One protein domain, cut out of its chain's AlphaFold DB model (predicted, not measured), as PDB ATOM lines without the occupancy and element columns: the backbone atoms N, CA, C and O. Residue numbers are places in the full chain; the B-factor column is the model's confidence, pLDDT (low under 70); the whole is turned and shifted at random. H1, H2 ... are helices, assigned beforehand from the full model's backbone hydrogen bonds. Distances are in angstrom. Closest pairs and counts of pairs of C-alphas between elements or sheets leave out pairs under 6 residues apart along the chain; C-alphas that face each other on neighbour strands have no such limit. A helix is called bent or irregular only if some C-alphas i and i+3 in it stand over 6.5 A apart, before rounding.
ATOM      1  N   ASN A  47      82.563 104.000   8.021       79.94
ATOM      2  CA  ASN A  47      82.721 102.738   7.293       79.94
ATOM      3  C   ASN A  47      81.534 101.795   7.513       79.94
ATOM      4  O   ASN A  47      81.662 100.568   7.472       79.94
ATOM      5  N   LEU A  48      80.361 102.372   7.764       88.81
ATOM      6  CA  LEU A  48      79.138 101.628   7.985       88.81
ATOM      7  C   LEU A  48      78.340 101.515   6.684       88.81
ATOM      8  O   LEU A  48      78.392 102.408   5.841       88.81
ATOM      9  N   PRO A  49      77.532 100.450   6.527       92.06
ATOM     10  CA  PRO A  49      76.677 100.287   5.353       92.06
ATOM     11  C   PRO A  49      75.807 101.514   5.035       92.06
ATOM     12  O   PRO A  49      75.577 101.809   3.866       92.06
ATOM     13  N   ILE A  50      75.358 102.254   6.056       91.88
ATOM     14  CA  ILE A  50      74.549 103.469   5.897       91.88
ATOM     15  C   ILE A  50      75.275 104.609   5.161       91.88
ATOM     16  O   ILE A  50      74.628 105.392   4.463       91.88
ATOM     17  N   ASP A  51      76.608 104.662   5.209       91.44
ATOM     18  CA  ASP A  51      77.410 105.676   4.511       91.44
ATOM     19  C   ASP A  51      77.226 105.592   2.981       91.44
ATOM     20  O   ASP A  51      77.364 106.588   2.267       91.44
ATOM     21  N   LEU A  52      76.837 104.424   2.452       92.50
ATOM     22  CA  LEU A  52      76.509 104.238   1.034       92.50
ATOM     23  C   LEU A  52      75.287 105.061   0.597       92.50
ATOM     24  O   LEU A  52      75.194 105.477  -0.561       92.50
ATOM     25  N   ILE A  53      74.329 105.266   1.501       94.12
ATOM     26  CA  ILE A  53      73.129 106.059   1.226       94.12
ATOM     27  C   ILE A  53      73.480 107.537   1.306       94.12
ATOM     28  O   ILE A  53      73.171 108.282   0.382       94.12
ATOM     29  N   TYR A  54      74.181 107.952   2.361       93.25
ATOM     30  CA  TYR A  54      74.597 109.345   2.520       93.25
ATOM     31  C   TYR A  54      75.522 109.815   1.400       93.25
ATOM     32  O   TYR A  54      75.337 110.909   0.875       93.25
ATOM     33  N   SER A  55      76.473 108.980   0.978       92.12
ATOM     34  CA  SER A  55      77.324 109.292  -0.175       92.12
ATOM     35  C   SER A  55      76.501 109.489  -1.446       92.12
ATOM     36  O   SER A  55      76.737 110.457  -2.157       92.12
ATOM     37  N   PHE A  56      75.485 108.652  -1.677       93.69
ATOM     38  CA  PHE A  56      74.577 108.808  -2.810       93.69
ATOM     39  C   PHE A  56      73.731 110.086  -2.728       93.69
ATOM     40  O   PHE A  56      73.566 110.770  -3.730       93.69
ATOM     41  N   LEU A  57      73.209 110.437  -1.550       93.44
ATOM     42  CA  LEU A  57      72.429 111.667  -1.357       93.44
ATOM     43  C   LEU A  57      73.263 112.939  -1.554       93.44
ATOM     44  O   LEU A  57      72.722 113.960  -1.976       93.44
ATOM     45  N   ASN A  58      74.564 112.866  -1.278       91.44
ATOM     46  CA  ASN A  58      75.506 113.962  -1.481       91.44
ATOM     47  C   ASN A  58      75.964 114.111  -2.946       91.44
ATOM     48  O   ASN A  58      76.677 115.065  -3.255       91.44
ATOM     49  N   GLU A  59      75.588 113.196  -3.848       90.62
ATOM     50  CA  GLU A  59      75.934 113.305  -5.266       90.62
ATOM     51  C   GLU A  59      75.212 114.489  -5.928       90.62
ATOM     52  O   GLU A  59      73.982 114.589  -5.906       90.62
ATOM     53  N   ASP A  60      75.978 115.352  -6.599       92.12
ATOM     54  CA  ASP A  60      75.425 116.411  -7.439       92.12
ATOM     55  C   ASP A  60      75.074 115.866  -8.833       92.12
ATOM     56  O   ASP A  60      75.930 115.375  -9.575       92.12
ATOM     57  N   ASN A  61      73.795 115.952  -9.203       94.38
ATOM     58  CA  ASN A  61      73.288 115.529 -10.507       94.38
ATOM     59  C   ASN A  61      72.966 116.707 -11.436       94.38
ATOM     60  O   ASN A  61      72.388 116.491 -12.505       94.38
ATOM     61  N   GLU A  62      73.373 117.930 -11.093       95.56
ATOM     62  CA  GLU A  62      73.155 119.113 -11.930       95.56
ATOM     63  C   GLU A  62      73.789 118.967 -13.319       95.56
ATOM     64  O   GLU A  62      73.118 119.171 -14.332       95.56
ATOM     65  N   SER A  63      75.054 118.549 -13.391       95.62
ATOM     66  CA  SER A  63      75.756 118.370 -14.670       95.62
ATOM     67  C   SER A  63      75.070 117.344 -15.575       95.62
ATOM     68  O   SER A  63      74.988 117.547 -16.786       95.62
ATOM     69  N   LYS A  64      74.532 116.264 -14.988       95.75
ATOM     70  CA  LYS A  64      73.779 115.238 -15.726       95.75
ATOM     71  C   LYS A  64      72.463 115.805 -16.251       95.75
ATOM     72  O   LYS A  64      72.192 115.681 -17.438       95.75
ATOM     73  N   GLY A  65      71.698 116.494 -15.399       96.62
ATOM     74  CA  GLY A  65      70.446 117.135 -15.808       96.62
ATOM     75  C   GLY A  65      70.650 118.140 -16.941       96.62
ATOM     76  O   GLY A  65      69.888 118.151 -17.903       96.62
ATOM     77  N   HIS A  66      71.715 118.939 -16.875       97.44
ATOM     78  CA  HIS A  66      72.057 119.893 -17.929       97.44
ATOM     79  C   HIS A  66      72.383 119.207 -19.262       97.44
ATOM     80  O   HIS A  66      71.871 119.616 -20.303       97.44
ATOM     81  N   ALA A  67      73.215 118.161 -19.240       96.50
ATOM     82  CA  ALA A  67      73.555 117.394 -20.438       96.50
ATOM     83  C   ALA A  67      72.323 116.712 -21.056       96.50
ATOM     84  O   ALA A  67      72.134 116.762 -22.271       96.50
ATOM     85  N   ASP A  68      71.459 116.141 -20.215       96.06
ATOM     86  CA  ASP A  68      70.212 115.510 -20.642       96.06
ATOM     87  C   ASP A  68      69.279 116.512 -21.320       96.06
ATOM     88  O   ASP A  68      68.728 116.196 -22.367       96.06
ATOM     89  N   ALA A  69      69.143 117.729 -20.786       96.44
ATOM     90  CA  ALA A  69      68.310 118.767 -21.394       96.44
ATOM     91  C   ALA A  69      68.818 119.216 -22.771       96.44
ATOM     92  O   ALA A  69      68.009 119.460 -23.662       96.44
ATOM     93  N   ILE A  70      70.140 119.310 -22.960       94.50
ATOM     94  CA  ILE A  70      70.736 119.637 -24.266       94.50
ATOM     95  C   ILE A  70      70.475 118.517 -25.282       94.50
ATOM     96  O   ILE A  70      70.215 118.795 -26.450       94.50
ATOM     97  N   SER A  71      70.539 117.257 -24.842       93.75
ATOM     98  CA  SER A  71      70.345 116.080 -25.697       93.75
ATOM     99  C   SER A  71      68.868 115.820 -26.022       93.75
ATOM    100  O   SER A  71      68.507 115.569 -27.171       93.75
ATOM    101  N   ASN A  72      68.002 115.890 -25.009       93.69
ATOM    102  CA  ASN A  72      66.569 115.657 -25.106       93.69
ATOM    103  C   ASN A  72      65.794 116.603 -24.161       93.69
ATOM    104  O   ASN A  72      65.604 116.285 -22.983       93.69
ATOM    105  N   PRO A  73      65.297 117.747 -24.668       91.94
ATOM    106  CA  PRO A  73      64.612 118.759 -23.863       91.94
ATOM    107  C   PRO A  73      63.158 118.405 -23.488       91.94
ATOM    108  O   PRO A  73      62.410 119.277 -23.044       91.94
ATOM    109  N   ASP A  74      62.719 117.155 -23.663       93.94
ATOM    110  CA  ASP A  74      61.361 116.726 -23.319       93.94
ATOM    111  C   ASP A  74      61.167 116.569 -21.799       93.94
ATOM    112  O   ASP A  74      61.957 115.936 -21.093       93.94
ATOM    113  N   ASN A  75      60.047 117.088 -21.290       92.44
ATOM    114  CA  ASN A  75      59.663 116.922 -19.895       92.44
ATOM    115  C   ASN A  75      59.435 115.444 -19.536       92.44
ATOM    116  O   ASN A  75      59.761 115.045 -18.423       92.44
ATOM    117  N   SER A  76      58.934 114.618 -20.463       95.44
ATOM    118  CA  SER A  76      58.773 113.173 -20.227       95.44
ATOM    119  C   SER A  76      60.112 112.492 -19.914       95.44
ATOM    120  O   SER A  76      60.211 111.682 -18.991       95.44
ATOM    121  N   TYR A  77      61.174 112.886 -20.627       94.38
ATOM    122  CA  TYR A  77      62.525 112.369 -20.414       94.38
ATOM    123  C   TYR A  77      63.068 112.750 -19.029       94.38
ATOM    124  O   TYR A  77      63.604 111.906 -18.307       94.38
ATOM    125  N   LYS A  78      62.841 114.000 -18.611       95.75
ATOM    126  CA  LYS A  78      63.183 114.488 -17.269       95.75
ATOM    127  C   LYS A  78      62.478 113.683 -16.169       95.75
ATOM    128  O   LYS A  78      63.138 113.220 -15.241       95.75
ATOM    129  N   GLU A  79      61.161 113.485 -16.274       96.88
ATOM    130  CA  GLU A  79      60.388 112.711 -15.287       96.88
ATOM    131  C   GLU A  79      60.853 111.246 -15.218       96.88
ATOM    132  O   GLU A  79      61.010 110.683 -14.130       96.88
ATOM    133  N   MET A  80      61.158 110.634 -16.369       96.44
ATOM    134  CA  MET A  80      61.725 109.285 -16.418       96.44
ATOM    135  C   MET A  80      63.058 109.217 -15.661       96.44
ATOM    136  O   MET A  80      63.241 108.332 -14.825       96.44
ATOM    137  N   ASN A  81      63.975 110.159 -15.882       96.19
ATOM    138  CA  ASN A  81      65.260 110.170 -15.183       96.19
ATOM    139  C   ASN A  81      65.123 110.422 -13.676       96.19
ATOM    140  O   ASN A  81      65.797 109.756 -12.888       96.19
ATOM    141  N   LEU A  82      64.206 111.292 -13.250       96.50
ATOM    142  CA  LEU A  82      63.882 111.466 -11.832       96.50
ATOM    143  C   LEU A  82      63.386 110.158 -11.201       96.50
ATOM    144  O   LEU A  82      63.853 109.775 -10.123       96.50
ATOM    145  N   SER A  83      62.517 109.422 -11.900       96.44
ATOM    146  CA  SER A  83      62.055 108.103 -11.448       96.44
ATOM    147  C   SER A  83      63.200 107.084 -11.337       96.44
ATOM    148  O   SER A  83      63.238 106.295 -10.391       96.44
ATOM    149  N   LEU A  84      64.192 107.141 -12.237       96.69
ATOM    150  CA  LEU A  84      65.381 106.287 -12.186       96.69
ATOM    151  C   LEU A  84      66.288 106.631 -11.003       96.69
ATOM    152  O   LEU A  84      66.773 105.723 -10.328       96.69
ATOM    153  N   ILE A  85      66.511 107.919 -10.724       96.06
ATOM    154  CA  ILE A  85      67.271 108.356  -9.541       96.06
ATOM    155  C   ILE A  85      66.574 107.854  -8.271       96.06
ATOM    156  O   ILE A  85      67.233 107.310  -7.385       96.06
ATOM    157  N   ARG A  86      65.240 107.955  -8.214       96.12
ATOM    158  CA  ARG A  86      64.448 107.487  -7.071       96.12
ATOM    159  C   ARG A  86      64.580 105.979  -6.889       96.12
ATOM    160  O   ARG A  86      64.900 105.523  -5.797       96.12
ATOM    161  N   SER A  87      64.419 105.219  -7.968       97.00
ATOM    162  CA  SER A  87      64.581 103.764  -7.960       97.00
ATOM    163  C   SER A  87      65.977 103.341  -7.480       97.00
ATOM    164  O   SER A  87      66.107 102.445  -6.648       97.00
ATOM    165  N   ARG A  88      67.042 104.033  -7.914       96.25
ATOM    166  CA  ARG A  88      68.415 103.768  -7.443       96.25
ATOM    167  C   ARG A  88      68.579 104.010  -5.941       96.25
ATOM    168  O   ARG A  88      69.234 103.203  -5.280       96.25
ATOM    169  N   LEU A  89      67.981 105.074  -5.401       96.06
ATOM    170  CA  LEU A  89      67.972 105.332  -3.957       96.06
ATOM    171  C   LEU A  89      67.251 104.208  -3.198       96.06
ATOM    172  O   LEU A  89      67.783 103.686  -2.220       96.06
ATOM    173  N   GLU A  90      66.080 103.788  -3.679       95.94
ATOM    174  CA  GLU A  90      65.303 102.694  -3.082       95.94
ATOM    175  C   GLU A  90      66.070 101.362  -3.099       95.94
ATOM    176  O   GLU A  90      66.042 100.609  -2.124       95.94
ATOM    177  N   VAL A  91      66.803 101.070  -4.178       96.75
ATOM    178  CA  VAL A  91      67.678  99.890  -4.256       96.75
ATOM    179  C   VAL A  91      68.794  99.961  -3.212       96.75
ATOM    180  O   VAL A  91      69.034  98.968  -2.524       96.75
ATOM    181  N   LYS A  92      69.446 101.118  -3.047       96.06
ATOM    182  CA  LYS A  92      70.495 101.305  -2.029       96.06
ATOM    183  C   LYS A  92      69.951 101.116  -0.612       96.06
ATOM    184  O   LYS A  92      70.548 100.368   0.158       96.06
ATOM    185  N   LEU A  93      68.794 101.702  -0.292       96.50
ATOM    186  CA  LEU A  93      68.115 101.504   0.997       96.50
ATOM    187  C   LEU A  93      67.868 100.012   1.278       96.50
ATOM    188  O   LEU A  93      68.234  99.510   2.341       96.50
ATOM    189  N   LYS A  94      67.349  99.269   0.289       96.62
ATOM    190  CA  LYS A  94      67.133  97.816   0.401       96.62
ATOM    191  C   LYS A  94      68.430  97.042   0.634       96.62
ATOM    192  O   LYS A  94      68.458  96.157   1.485       96.62
ATOM    193  N   GLN A  95      69.498  97.359  -0.097       96.25
ATOM    194  CA  GLN A  95      70.800  96.699   0.057       96.25
ATOM    195  C   GLN A  95      71.369  96.888   1.466       96.25
ATOM    196  O   GLN A  95      71.793  95.922   2.101       96.25
ATOM    197  N   VAL A  96      71.339  98.121   1.975       96.69
ATOM    198  CA  VAL A  96      71.836  98.444   3.316       96.69
ATOM    199  C   VAL A  96      70.985  97.766   4.392       96.69
ATOM    200  O   VAL A  96      71.535  97.158   5.312       96.69
ATOM    201  N   ARG A  97      69.653  97.777   4.246       96.69
ATOM    202  CA  ARG A  97      68.733  97.073   5.154       96.69
ATOM    203  C   ARG A  97      69.028  95.573   5.212       96.69
ATOM    204  O   ARG A  97      69.120  95.013   6.301       96.69
ATOM    205  N   LEU A  98      69.211  94.927   4.058       96.75
ATOM    206  CA  LEU A  98      69.583  93.508   3.992       96.75
ATOM    207  C   LEU A  98      70.894  93.245   4.735       96.75
ATOM    208  O   LEU A  98      70.954  92.338   5.562       96.75
ATOM    209  N   LYS A  99      71.910  94.089   4.522       96.88
ATOM    210  CA  LYS A  99      73.205  93.943   5.193       96.88
ATOM    211  C   LYS A  99      73.088  94.024   6.717       96.88
ATOM    212  O   LYS A  99      73.705  93.214   7.405       96.88
ATOM    213  N   TYR A 100      72.299  94.957   7.250       96.88
ATOM    214  CA  TYR A 100      72.091  95.056   8.698       96.88
ATOM    215  C   TYR A 100      71.284  93.890   9.266       96.88
ATOM    216  O   TYR A 100      71.638  93.385  10.329       96.88
ATOM    217  N   ASN A 101      70.261  93.413   8.554       96.62
ATOM    218  CA  ASN A 101      69.499  92.233   8.965       96.62
ATOM    219  C   ASN A 101      70.375  90.974   9.032       96.62
ATOM    220  O   ASN A 101      70.245  90.174   9.958       96.62
ATOM    221  N   ASP A 102      71.286  90.797   8.076       97.50
ATOM    222  CA  ASP A 102      72.253  89.698   8.095       97.50
ATOM    223  C   ASP A 102      73.181  89.805   9.311       97.50
ATOM    224  O   ASP A 102      73.340  88.837  10.057       97.50
ATOM    225  N   SER A 103      73.725  90.999   9.567       96.62
ATOM    226  CA  SER A 103      74.584  91.250  10.728       96.62
ATOM    227  C   SER A 103      73.861  91.089  12.068       96.62
ATOM    228  O   SER A 103      74.467  90.608  13.022       96.62
ATOM    229  N   LEU A 104      72.578  91.445  12.162       97.38
ATOM    230  CA  LEU A 104      71.785  91.216  13.372       97.38
ATOM    231  C   LEU A 104      71.625  89.727  13.666       97.38
ATOM    232  O   LEU A 104      71.867  89.310  14.797       97.38
ATOM    233  N   ARG A 105      71.285  88.919  12.654       97.75
ATOM    234  CA  ARG A 105      71.156  87.460  12.813       97.75
ATOM    235  C   ARG A 105      72.464  86.822  13.282       97.75
ATOM    236  O   ARG A 105      72.453  85.964  14.162       97.75
ATOM    237  N   GLU A 106      73.589  87.262  12.727       97.94
ATOM    238  CA  GLU A 106      74.921  86.806  13.135       97.94
ATOM    239  C   GLU A 106      75.236  87.185  14.592       97.94
ATOM    240  O   GLU A 106      75.671  86.341  15.380       97.94
ATOM    241  N   ILE A 107      74.961  88.434  14.984       97.75
ATOM    242  CA  ILE A 107      75.157  88.895  16.363       97.75
ATOM    243  C   ILE A 107      74.280  88.112  17.340       97.75
ATOM    244  O   ILE A 107      74.768  87.712  18.395       97.75
ATOM    245  N   GLU A 108      73.016  87.856  17.009       97.88
ATOM    246  CA  GLU A 108      72.109  87.082  17.864       97.88
ATOM    247  C   GLU A 108      72.611  85.656  18.088       97.88
ATOM    248  O   GLU A 108      72.665  85.192  19.233       97.88
ATOM    249  N   PHE A 109      73.062  84.991  17.022       97.94
ATOM    250  CA  PHE A 109      73.689  83.677  17.124       97.94
ATOM    251  C   PHE A 109      74.916  83.705  18.049       97.94
ATOM    252  O   PHE A 109      75.076  82.840  18.919       97.94
ATOM    253  N   HIS A 110      75.775  84.717  17.912       97.69
ATOM    254  CA  HIS A 110      76.941  84.866  18.778       97.69
ATOM    255  C   HIS A 110      76.561  85.151  20.233       97.69
ATOM    256  O   HIS A 110      77.115  84.505  21.121       97.69
ATOM    257  N   ILE A 111      75.594  86.030  20.503       98.12
ATOM    258  CA  ILE A 111      75.096  86.288  21.863       98.12
ATOM    259  C   ILE A 111      74.661  84.977  22.523       98.12
ATOM    260  O   ILE A 111      75.099  84.677  23.634       98.12
ATOM    261  N   GLN A 112      73.859  84.167  21.829       97.75
ATOM    262  CA  GLN A 112      73.374  82.893  22.356       97.75
ATOM    263  C   GLN A 112      74.524  81.921  22.643       97.75
ATOM    264  O   GLN A 112      74.633  81.397  23.753       97.75
ATOM    265  N   SER A 113      75.410  81.711  21.667       97.88
ATOM    266  CA  SER A 113      76.541  80.788  21.795       97.88
ATOM    267  C   SER A 113      77.490  81.187  22.930       97.88
ATOM    268  O   SER A 113      77.886  80.336  23.724       97.88
ATOM    269  N   ARG A 114      77.838  82.474  23.051       96.56
ATOM    270  CA  ARG A 114      78.793  82.953  24.064       96.56
ATOM    271  C   ARG A 114      78.170  83.004  25.457       96.56
ATOM    272  O   ARG A 114      78.862  82.721  26.433       96.56
ATOM    273  N   SER A 115      76.864  83.268  25.550       96.69
ATOM    274  CA  SER A 115      76.121  83.177  26.810       96.69
ATOM    275  C   SER A 115      76.120  81.755  27.367       96.69
ATOM    276  O   SER A 115      76.294  81.585  28.570       96.69
ATOM    277  N   GLN A 116      75.962  80.736  26.518       96.75
ATOM    278  CA  GLN A 116      76.029  79.330  26.940       96.75
ATOM    279  C   GLN A 116      77.426  78.934  27.434       96.75
ATOM    280  O   GLN A 116      77.550  78.098  28.322       96.75
ATOM    281  N   SER A 117      78.475  79.558  26.893       96.44
ATOM    282  CA  SER A 117      79.860  79.371  27.339       96.44
ATOM    283  C   SER A 117      80.246  80.213  28.564       96.44
ATOM    284  O   SER A 117      81.394  80.149  28.991       96.44
ATOM    285  N   GLY A 118      79.327  81.013  29.122       95.50
ATOM    286  CA  GLY A 118      79.591  81.855  30.295       95.50
ATOM    287  C   GLY A 118      80.467  83.087  30.029       95.50
ATOM    288  O   GLY A 118      81.002  83.664  30.971       95.50
ATOM    289  N   LEU A 119      80.623  83.514  28.769       96.56
ATOM    290  CA  LEU A 119      81.449  84.671  28.388       96.56
ATOM    291  C   LEU A 119      80.667  85.989  28.530       96.56
ATOM    292  O   LEU A 119      80.294  86.607  27.531       96.56
ATOM    293  N   ILE A 120      80.391  86.397  29.772       95.50
ATOM    294  CA  ILE A 120      79.478  87.507  30.106       95.50
ATOM    295  C   ILE A 120      79.916  88.834  29.465       95.50
ATOM    296  O   ILE A 120      79.123  89.433  28.741       95.50
ATOM    297  N   ASP A 121      81.178  89.241  29.625       96.50
ATOM    298  CA  ASP A 121      81.684  90.516  29.085       96.50
ATOM    299  C   ASP A 121      81.529  90.603  27.555       96.50
ATOM    300  O   ASP A 121      81.150  91.632  26.992       96.50
ATOM    301  N   MET A 122      81.758  89.485  26.858       95.81
ATOM    302  CA  MET A 122      81.585  89.408  25.404       95.81
ATOM    303  C   MET A 122      80.114  89.500  25.003       95.81
ATOM    304  O   MET A 122      79.785  90.101  23.981       95.81
ATOM    305  N   VAL A 123      79.217  88.916  25.798       97.81
ATOM    306  CA  VAL A 123      77.772  89.031  25.582       97.81
ATOM    307  C   VAL A 123      77.317  90.479  25.735       97.81
ATOM    308  O   VAL A 123      76.519  90.941  24.920       97.81
ATOM    309  N   GLU A 124      77.820  91.210  26.728       97.81
ATOM    310  CA  GLU A 124      77.498  92.631  26.907       97.81
ATOM    311  C   GLU A 124      77.984  93.480  25.728       97.81
ATOM    312  O   GLU A 124      77.203  94.253  25.170       97.81
ATOM    313  N   LEU A 125      79.218  93.262  25.263       97.19
ATOM    314  CA  LEU A 125      79.748  93.943  24.079       97.19
ATOM    315  C   LEU A 125      78.902  93.663  22.825       97.19
ATOM    316  O   LEU A 125      78.585  94.575  22.057       97.19
ATOM    317  N   LEU A 126      78.505  92.405  22.616       97.81
ATOM    318  CA  LEU A 126      77.660  92.018  21.485       97.81
ATOM    319  C   LEU A 126      76.257  92.633  21.576       97.81
ATOM    320  O   LEU A 126      75.713  93.033  20.547       97.81
ATOM    321  N   LYS A 127      75.680  92.754  22.778       97.88
ATOM    322  CA  LYS A 127      74.397  93.443  22.994       97.88
ATOM    323  C   LYS A 127      74.488  94.933  22.673       97.88
ATOM    324  O   LYS A 127      73.619  95.439  21.972       97.88
ATOM    325  N   ALA A 128      75.550  95.613  23.103       97.75
ATOM    326  CA  ALA A 128      75.772  97.017  22.753       97.75
ATOM    327  C   ALA A 128      75.896  97.204  21.230       97.75
ATOM    328  O   ALA A 128      75.306  98.114  20.646       97.75
ATOM    329  N   ARG A 129      76.606  96.291  20.554       96.31
ATOM    330  CA  ARG A 129      76.692  96.292  19.089       96.31
ATOM    331  C   ARG A 129      75.336  96.026  18.430       96.31
ATOM    332  O   ARG A 129      75.022  96.682  17.441       96.31
ATOM    333  N   LYS A 130      74.534  95.100  18.966       97.56
ATOM    334  CA  LYS A 130      73.163  94.834  18.503       97.56
ATOM    335  C   LYS A 130      72.318  96.106  18.544       97.56
ATOM    336  O   LYS A 130      71.734  96.466  17.529       97.56
ATOM    337  N   GLU A 131      72.330  96.812  19.673       97.69
ATOM    338  CA  GLU A 131      71.581  98.060  19.859       97.69
ATOM    339  C   GLU A 131      71.986  99.127  18.828       97.69
ATOM    340  O   GLU A 131      71.137  99.814  18.262       97.69
ATOM    341  N   MET A 132      73.284  99.252  18.524       95.56
ATOM    342  CA  MET A 132      73.757 100.151  17.467       95.56
ATOM    343  C   MET A 132      73.204  99.766  16.085       95.56
ATOM    344  O   MET A 132      72.773 100.642  15.338       95.56
ATOM    345  N   LEU A 133      73.186  98.475  15.734       95.75
ATOM    346  CA  LEU A 133      72.616  98.027  14.458       95.75
ATOM    347  C   LEU A 133      71.106  98.286  14.379       95.75
ATOM    348  O   LEU A 133      70.621  98.732  13.343       95.75
ATOM    349  N   GLU A 134      70.374  98.051  15.469       96.88
ATOM    350  CA  GLU A 134      68.939  98.347  15.558       96.88
ATOM    351  C   GLU A 134      68.663  99.842  15.363       96.88
ATOM    352  O   GLU A 134      67.752 100.208  14.621       96.88
ATOM    353  N   LYS A 135      69.495 100.722  15.939       96.50
ATOM    354  CA  LYS A 135      69.413 102.172  15.697       96.50
ATOM    355  C   LYS A 135      69.581 102.517  14.219       96.50
ATOM    356  O   LYS A 135      68.822 103.337  13.713       96.50
ATOM    357  N   HIS A 136      70.514 101.882  13.510       95.25
ATOM    358  CA  HIS A 136      70.673 102.130  12.074       95.25
ATOM    359  C   HIS A 136      69.492 101.616  11.250       95.25
ATOM    360  O   HIS A 136      69.120 102.258  10.277       95.25
ATOM    361  N   ILE A 137      68.868 100.496  11.625       96.31
ATOM    362  CA  ILE A 137      67.645 100.036  10.949       96.31
ATOM    363  C   ILE A 137      66.500 101.028  11.155       96.31
ATOM    364  O   ILE A 137      65.822 101.368  10.189       96.31
ATOM    365  N   ASN A 138      66.329 101.541  12.375       96.88
ATOM    366  CA  ASN A 138      65.321 102.564  12.653       96.88
ATOM    367  C   ASN A 138      65.571 103.842  11.836       96.88
ATOM    368  O   ASN A 138      64.628 104.456  11.341       96.88
ATOM    369  N   GLU A 139      66.837 104.223  11.657       95.56
ATOM    370  CA  GLU A 139      67.215 105.340  10.792       95.56
ATOM    371  C   GLU A 139      66.833 105.074   9.326       95.56
ATOM    372  O   GLU A 139      66.281 105.949   8.664       95.56
ATOM    373  N   LEU A 140      67.031 103.851   8.817       96.19
ATOM    374  CA  LEU A 140      66.578 103.475   7.471       96.19
ATOM    375  C   LEU A 140      65.052 103.532   7.331       96.19
ATOM    376  O   LEU A 140      64.553 104.000   6.308       96.19
ATOM    377  N   ASP A 141      64.307 103.095   8.351       96.69
ATOM    378  CA  ASP A 141      62.846 103.225   8.380       96.69
ATOM    379  C   ASP A 141      62.419 104.697   8.324       96.69
ATOM    380  O   ASP A 141      61.429 105.040   7.670       96.69
ATOM    381  N   GLN A 142      63.157 105.580   9.000       96.62
ATOM    382  CA  GLN A 142      62.898 107.014   8.957       96.62
ATOM    383  C   GLN A 142      63.221 107.599   7.579       96.62
ATOM    384  O   GLN A 142      62.385 108.309   7.022       96.62
ATOM    385  N   MET A 143      64.357 107.235   6.977       95.75
ATOM    386  CA  MET A 143      64.722 107.667   5.623       95.75
ATOM    387  C   MET A 143      63.690 107.245   4.573       95.75
ATOM    388  O   MET A 143      63.366 108.016   3.671       95.75
ATOM    389  N   GLU A 144      63.139 106.035   4.672       95.25
ATOM    390  CA  GLU A 144      62.094 105.571   3.752       95.25
ATOM    391  C   GLU A 144      60.809 106.400   3.880       95.25
ATOM    392  O   GLU A 144      60.220 106.787   2.866       95.25
ATOM    393  N   LYS A 145      60.395 106.738   5.109       96.19
ATOM    394  CA  LYS A 145      59.263 107.650   5.347       96.19
ATOM    395  C   LYS A 145      59.558 109.047   4.819       96.19
ATOM    396  O   LYS A 145      58.711 109.655   4.169       96.19
ATOM    397  N   ASP A 146      60.761 109.546   5.054       95.88
ATOM    398  CA  ASP A 146      61.197 110.865   4.609       95.88
ATOM    399  C   ASP A 146      61.249 110.963   3.078       95.88
ATOM    400  O   ASP A 146      60.870 111.990   2.512       95.88
ATOM    401  N   LEU A 147      61.621 109.882   2.384       94.25
ATOM    402  CA  LEU A 147      61.566 109.785   0.924       94.25
ATOM    403  C   LEU A 147      60.122 109.817   0.398       94.25
ATOM    404  O   LEU A 147      59.857 110.403  -0.655       94.25
ATOM    405  N   GLN A 148      59.177 109.201   1.110       92.50
ATOM    406  CA  GLN A 148      57.752 109.252   0.764       92.50
ATOM    407  C   GLN A 148      57.151 110.639   1.021       92.50
ATOM    408  O   GLN A 148      56.398 111.140   0.189       92.50
ATOM    409  N   ASN A 149      57.533 111.274   2.128       94.56
ATOM    410  CA  ASN A 149      57.037 112.585   2.547       94.56
ATOM    411  C   ASN A 149      57.732 113.762   1.840       94.56
ATOM    412  O   ASN A 149      57.294 114.902   1.973       94.56
ATOM    413  N   GLY A 150      58.816 113.509   1.103       91.62
ATOM    414  CA  GLY A 150      59.556 114.541   0.380       91.62
ATOM    415  C   GLY A 150      60.420 115.431   1.280       91.62
ATOM    416  O   GLY A 150      60.520 116.636   1.041       91.62
ATOM    417  N   ALA A 151      61.057 114.863   2.309       93.50
ATOM    418  CA  ALA A 151      61.952 115.603   3.197       93.50
ATOM    419  C   ALA A 151      63.103 116.279   2.429       93.50
ATOM    420  O   ALA A 151      63.622 115.761   1.435       93.50
ATOM    421  N   LEU A 152      63.532 117.453   2.900       89.06
ATOM    422  CA  LEU A 152      64.478 118.303   2.168       89.06
ATOM    423  C   LEU A 152      65.849 117.649   1.948       89.06
ATOM    424  O   LEU A 152      66.395 117.759   0.853       89.06
ATOM    425  N   TYR A 153      66.387 116.955   2.954       89.06
ATOM    426  CA  TYR A 153      67.723 116.357   2.869       89.06
ATOM    427  C   TYR A 153      67.789 115.185   1.876       89.06
ATOM    428  O   TYR A 153      68.797 115.013   1.203       89.06
ATOM    429  N   ILE A 154      66.697 114.427   1.719       92.06
ATOM    430  CA  ILE A 154      66.603 113.339   0.732       92.06
ATOM    431  C   ILE A 154      66.297 113.887  -0.658       92.06
ATOM    432  O   ILE A 154      66.827 113.405  -1.656       92.06
ATOM    433  N   THR A 155      65.439 114.905  -0.747       91.56
ATOM    434  CA  THR A 155      65.005 115.430  -2.046       91.56
ATOM    435  C   THR A 155      66.045 116.297  -2.752       91.56
ATOM    436  O   THR A 155      65.883 116.583  -3.940       91.56
ATOM    437  N   GLY A 156      67.126 116.681  -2.067       92.62
ATOM    438  CA  GLY A 156      68.217 117.482  -2.629       92.62
ATOM    439  C   GLY A 156      68.794 116.905  -3.924       92.62
ATOM    440  O   GLY A 156      68.986 117.646  -4.890       92.62
ATOM    441  N   ILE A 157      68.961 115.582  -3.994       94.12
ATOM    442  CA  ILE A 157      69.483 114.900  -5.184       94.12
ATOM    443  C   ILE A 157      68.586 115.111  -6.416       94.12
ATOM    444  O   ILE A 157      69.089 115.448  -7.491       94.12
ATOM    445  N   PHE A 158      67.261 115.002  -6.252       95.38
ATOM    446  CA  PHE A 158      66.278 115.229  -7.318       95.38
ATOM    447  C   PHE A 158      66.273 116.690  -7.753       95.38
ATOM    448  O   PHE A 158      66.322 116.989  -8.945       95.38
ATOM    449  N   LYS A 159      66.303 117.607  -6.781       94.88
ATOM    450  CA  LYS A 159      66.327 119.049  -7.046       94.88
ATOM    451  C   LYS A 159      67.589 119.483  -7.788       94.88
ATOM    452  O   LYS A 159      67.509 120.377  -8.625       94.88
ATOM    453  N   SER A 160      68.741 118.865  -7.514       95.88
ATOM    454  CA  SER A 160      69.974 119.157  -8.260       95.88
ATOM    455  C   SER A 160      69.829 118.786  -9.740       95.88
ATOM    456  O   SER A 160      70.160 119.591 -10.611       95.88
ATOM    457  N   TYR A 161      69.231 117.623 -10.025       97.50
ATOM    458  CA  TYR A 161      68.956 117.172 -11.385       97.50
ATOM    459  C   TYR A 161      67.971 118.105 -12.100       97.50
ATOM    460  O   TYR A 161      68.253 118.569 -13.203       97.50
ATOM    461  N   GLU A 162      66.848 118.440 -11.453       96.31
ATOM    462  CA  GLU A 162      65.856 119.378 -11.995       96.31
ATOM    463  C   GLU A 162      66.469 120.743 -12.300       96.31
ATOM    464  O   GLU A 162      66.253 121.291 -13.381       96.31
ATOM    465  N   ARG A 163      67.279 121.279 -11.377       96.50
ATOM    466  CA  ARG A 163      67.999 122.541 -11.578       96.50
ATOM    467  C   ARG A 163      68.887 122.469 -12.817       96.50
ATOM    468  O   ARG A 163      68.836 123.375 -13.645       96.50
ATOM    469  N   GLY A 164      69.665 121.398 -12.957       96.94
ATOM    470  CA  GLY A 164      70.514 121.170 -14.124       96.94
ATOM    471  C   GLY A 164      69.726 121.141 -15.425       96.94
ATOM    472  O   GLY A 164      70.064 121.854 -16.370       96.94
ATOM    473  N   PHE A 165      68.630 120.385 -15.443       97.69
ATOM    474  CA  PHE A 165      67.765 120.263 -16.612       97.69
ATOM    475  C   PHE A 165      67.177 121.615 -17.032       97.69
ATOM    476  O   PHE A 165      67.277 122.013 -18.192       97.69
ATOM    477  N   LEU A 166      66.649 122.389 -16.079       96.38
ATOM    478  CA  LEU A 166      66.119 123.731 -16.340       96.38
ATOM    479  C   LEU A 166      67.188 124.689 -16.884       96.38
ATOM    480  O   LEU A 166      66.900 125.484 -17.779       96.38
ATOM    481  N   ARG A 167      68.427 124.608 -16.383       96.25
ATOM    482  CA  ARG A 167      69.546 125.405 -16.911       96.25
ATOM    483  C   ARG A 167      69.869 125.039 -18.358       96.25
ATOM    484  O   ARG A 167      70.106 125.945 -19.152       96.25
ATOM    485  N   GLY A 168      69.836 123.752 -18.706       95.75
ATOM    486  CA  GLY A 168      70.042 123.302 -20.085       95.75
ATOM    487  C   GLY A 168      68.943 123.798 -21.029       95.75
ATOM    488  O   GLY A 168      69.243 124.329 -22.095       95.75
ATOM    489  N   LEU A 169      67.674 123.751 -20.605       94.69
ATOM    490  CA  LEU A 169      66.563 124.329 -21.373       94.69
ATOM    491  C   LEU A 169      66.718 125.841 -21.582       94.69
ATOM    492  O   LEU A 169      66.483 126.349 -22.679       94.69
ATOM    493  N   ALA A 170      67.125 126.567 -20.537       93.75
ATOM    494  CA  ALA A 170      67.374 128.002 -20.631       93.75
ATOM    495  C   ALA A 170      68.514 128.314 -21.614       93.75
ATOM    496  O   ALA A 170      68.395 129.253 -22.402       93.75
ATOM    497  N   ALA A 171      69.585 127.514 -21.611       93.06
ATOM    498  CA  ALA A 171      70.694 127.650 -22.553       93.06
ATOM    499  C   ALA A 171      70.236 127.448 -24.006       93.06
ATOM    500  O   ALA A 171      70.478 128.323 -24.839       93.06
ATOM    501  N   LEU A 172      69.488 126.372 -24.286       91.19
ATOM    502  CA  LEU A 172      68.904 126.120 -25.609       91.19
ATOM    503  C   LEU A 172      68.000 127.274 -26.056       91.19
ATOM    504  O   LEU A 172      68.092 127.746 -27.188       91.19
ATOM    505  N   SER A 173      67.149 127.776 -25.159       89.44
ATOM    506  CA  SER A 173      66.269 128.902 -25.468       89.44
ATOM    507  C   SER A 173      67.072 130.153 -25.846       89.44
ATOM    508  O   SER A 173      66.821 130.750 -26.891       89.44
ATOM    509  N   LEU A 174      68.098 130.514 -25.070       89.75
ATOM    510  CA  LEU A 174      68.961 131.659 -25.375       89.75
ATOM    511  C   LEU A 174      69.707 131.512 -26.708       89.75
ATOM    512  O   LEU A 174      69.856 132.502 -27.424       89.75
ATOM    513  N   GLU A 175      70.161 130.309 -27.063       85.12
ATOM    514  CA  GLU A 175      70.779 130.049 -28.368       85.12
ATOM    515  C   GLU A 175      69.790 130.265 -29.514       85.12
ATOM    516  O   GLU A 175      70.113 130.971 -30.469       85.12
ATOM    517  N   THR A 176      68.555 129.765 -29.392       79.12
ATOM    518  CA  THR A 176      67.528 129.983 -30.425       79.12
ATOM    519  C   THR A 176      67.200 131.463 -30.640       79.12
ATOM    520  O   THR A 176      66.944 131.871 -31.773       79.12
ATOM    521  N   PHE A 177      67.252 132.289 -29.589       73.25
ATOM    522  CA  PHE A 177      67.026 133.734 -29.694       73.25
ATOM    523  C   PHE A 177      68.209 134.507 -30.290       73.25
ATOM    524  O   PHE A 177      67.979 135.549 -30.892       73.25
ATOM    525  N   LYS A 178      69.450 134.019 -30.160       69.25
ATOM    526  CA  LYS A 178      70.647 134.652 -30.754       69.25
ATOM    527  C   LYS A 178      70.798 134.406 -32.258       69.25
ATOM    528  O   LYS A 178      71.579 135.098 -32.899       69.25
ATOM    529  N   ILE A 179      70.107 133.401 -32.799       60.00
ATOM    530  CA  ILE A 179      70.174 133.013 -34.219       60.00
ATOM    531  C   ILE A 179      69.156 133.806 -35.079       60.00
ATOM    532  O   ILE A 179      69.145 133.676 -36.302       60.00
ATOM    533  N   LYS A 180      68.323 134.656 -34.464       47.78
ATOM    534  CA  LYS A 180      67.449 135.624 -35.153       47.78
ATOM    535  C   LYS A 180      68.077 137.008 -35.203       47.78
ATOM    536  O   LYS A 180      67.846 137.684 -36.229       47.78
TER     537      LYS A 180
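What this domain is: This is residues 47 to 180 of the 180 residues of an uncharacterized protein of Bacteroidales bacterium Barb7 (UniProt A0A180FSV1). A long, thin rod is built along one very long helix, H3, with H4 folding back beside it as a helical hairpin and H5 carrying the line on past the beginning of H3. The short H1 packs on H3 and on the early part of H5, H2 packs on H5, and the last residues, 173 to 180, stick out. The printed part has 134 residues with five named helices, H1 to H5 in order, and no named strand; the class is all helix. It is extended, with a radius of gyration of the C-alphas of 22.2 A and spans of 86 by 22 by 21 A.

How they stand to each other: H1, residues 51 to 57, touches residues 89 to 96 of H3, residues 75 to 116, at a shallow tilt of 14 degrees, opposite ways; their closest C-alphas, those of Ile 53 and Lys 92, are 6.3 A apart. H2, residues 62 to 71, touches residues 160 to 172 of H5, residues 152 to 178, at a steep tilt of 39 degrees, the same way, with the C-alphas of Glu 62 and Gly 164 closest at 4.0 A. H2 and H3 form a helical hairpin but only just touch, with 3 pairs of C-alphas within 8 A, the closest being Ala 69 and Lys 78 at 7.8 A. H3 and H4, residues 120 to 149, form another, at a shallow tilt of 17 degrees; the C-alphas of Ile 111 and Val 123 are closest at 5.3 A. Residues 143 to 147 of H4 touch residues 154 to 155 of H5, closest at the C-alphas of Leu 147 and Ile 154, 6.2 A. Residues 158 to 165 of H5 touch residues 78 to 86 of H3, closest at the C-alphas of Leu 82 and Phe 158, 6.3 A. H2, H3, H4 and H5 form a bundle, a group of helices in which each touches at least one other, and in it H2 and H4 are apart. In H1, H2, H3 and H4 every O i to N i+4 pair is within hydrogen-bond range; in H5 21 of 23 are.

Where its parts are: H1 begins at C-alpha 51, (77.410, 105.676, 4.511). H3 runs 62.2 A from C-alpha 75, (59.663, 116.922, -19.895), and H4 runs 43.5 A. H5 runs 37.3 A to C-alpha 178, (70.647, 134.652, -30.754), has a kink of 35 degrees near residue 159, and is irregular, but only just: C-alphas 154 and 157 are 6.8 A apart.

The domain as a whole: The two C-alphas farthest apart, those of Gly 118 and Lys 180, are 85.6 A apart. The printed part has no cut, and its four links between helices are tight. The model's confidence is under 70 at residues 178 to 180.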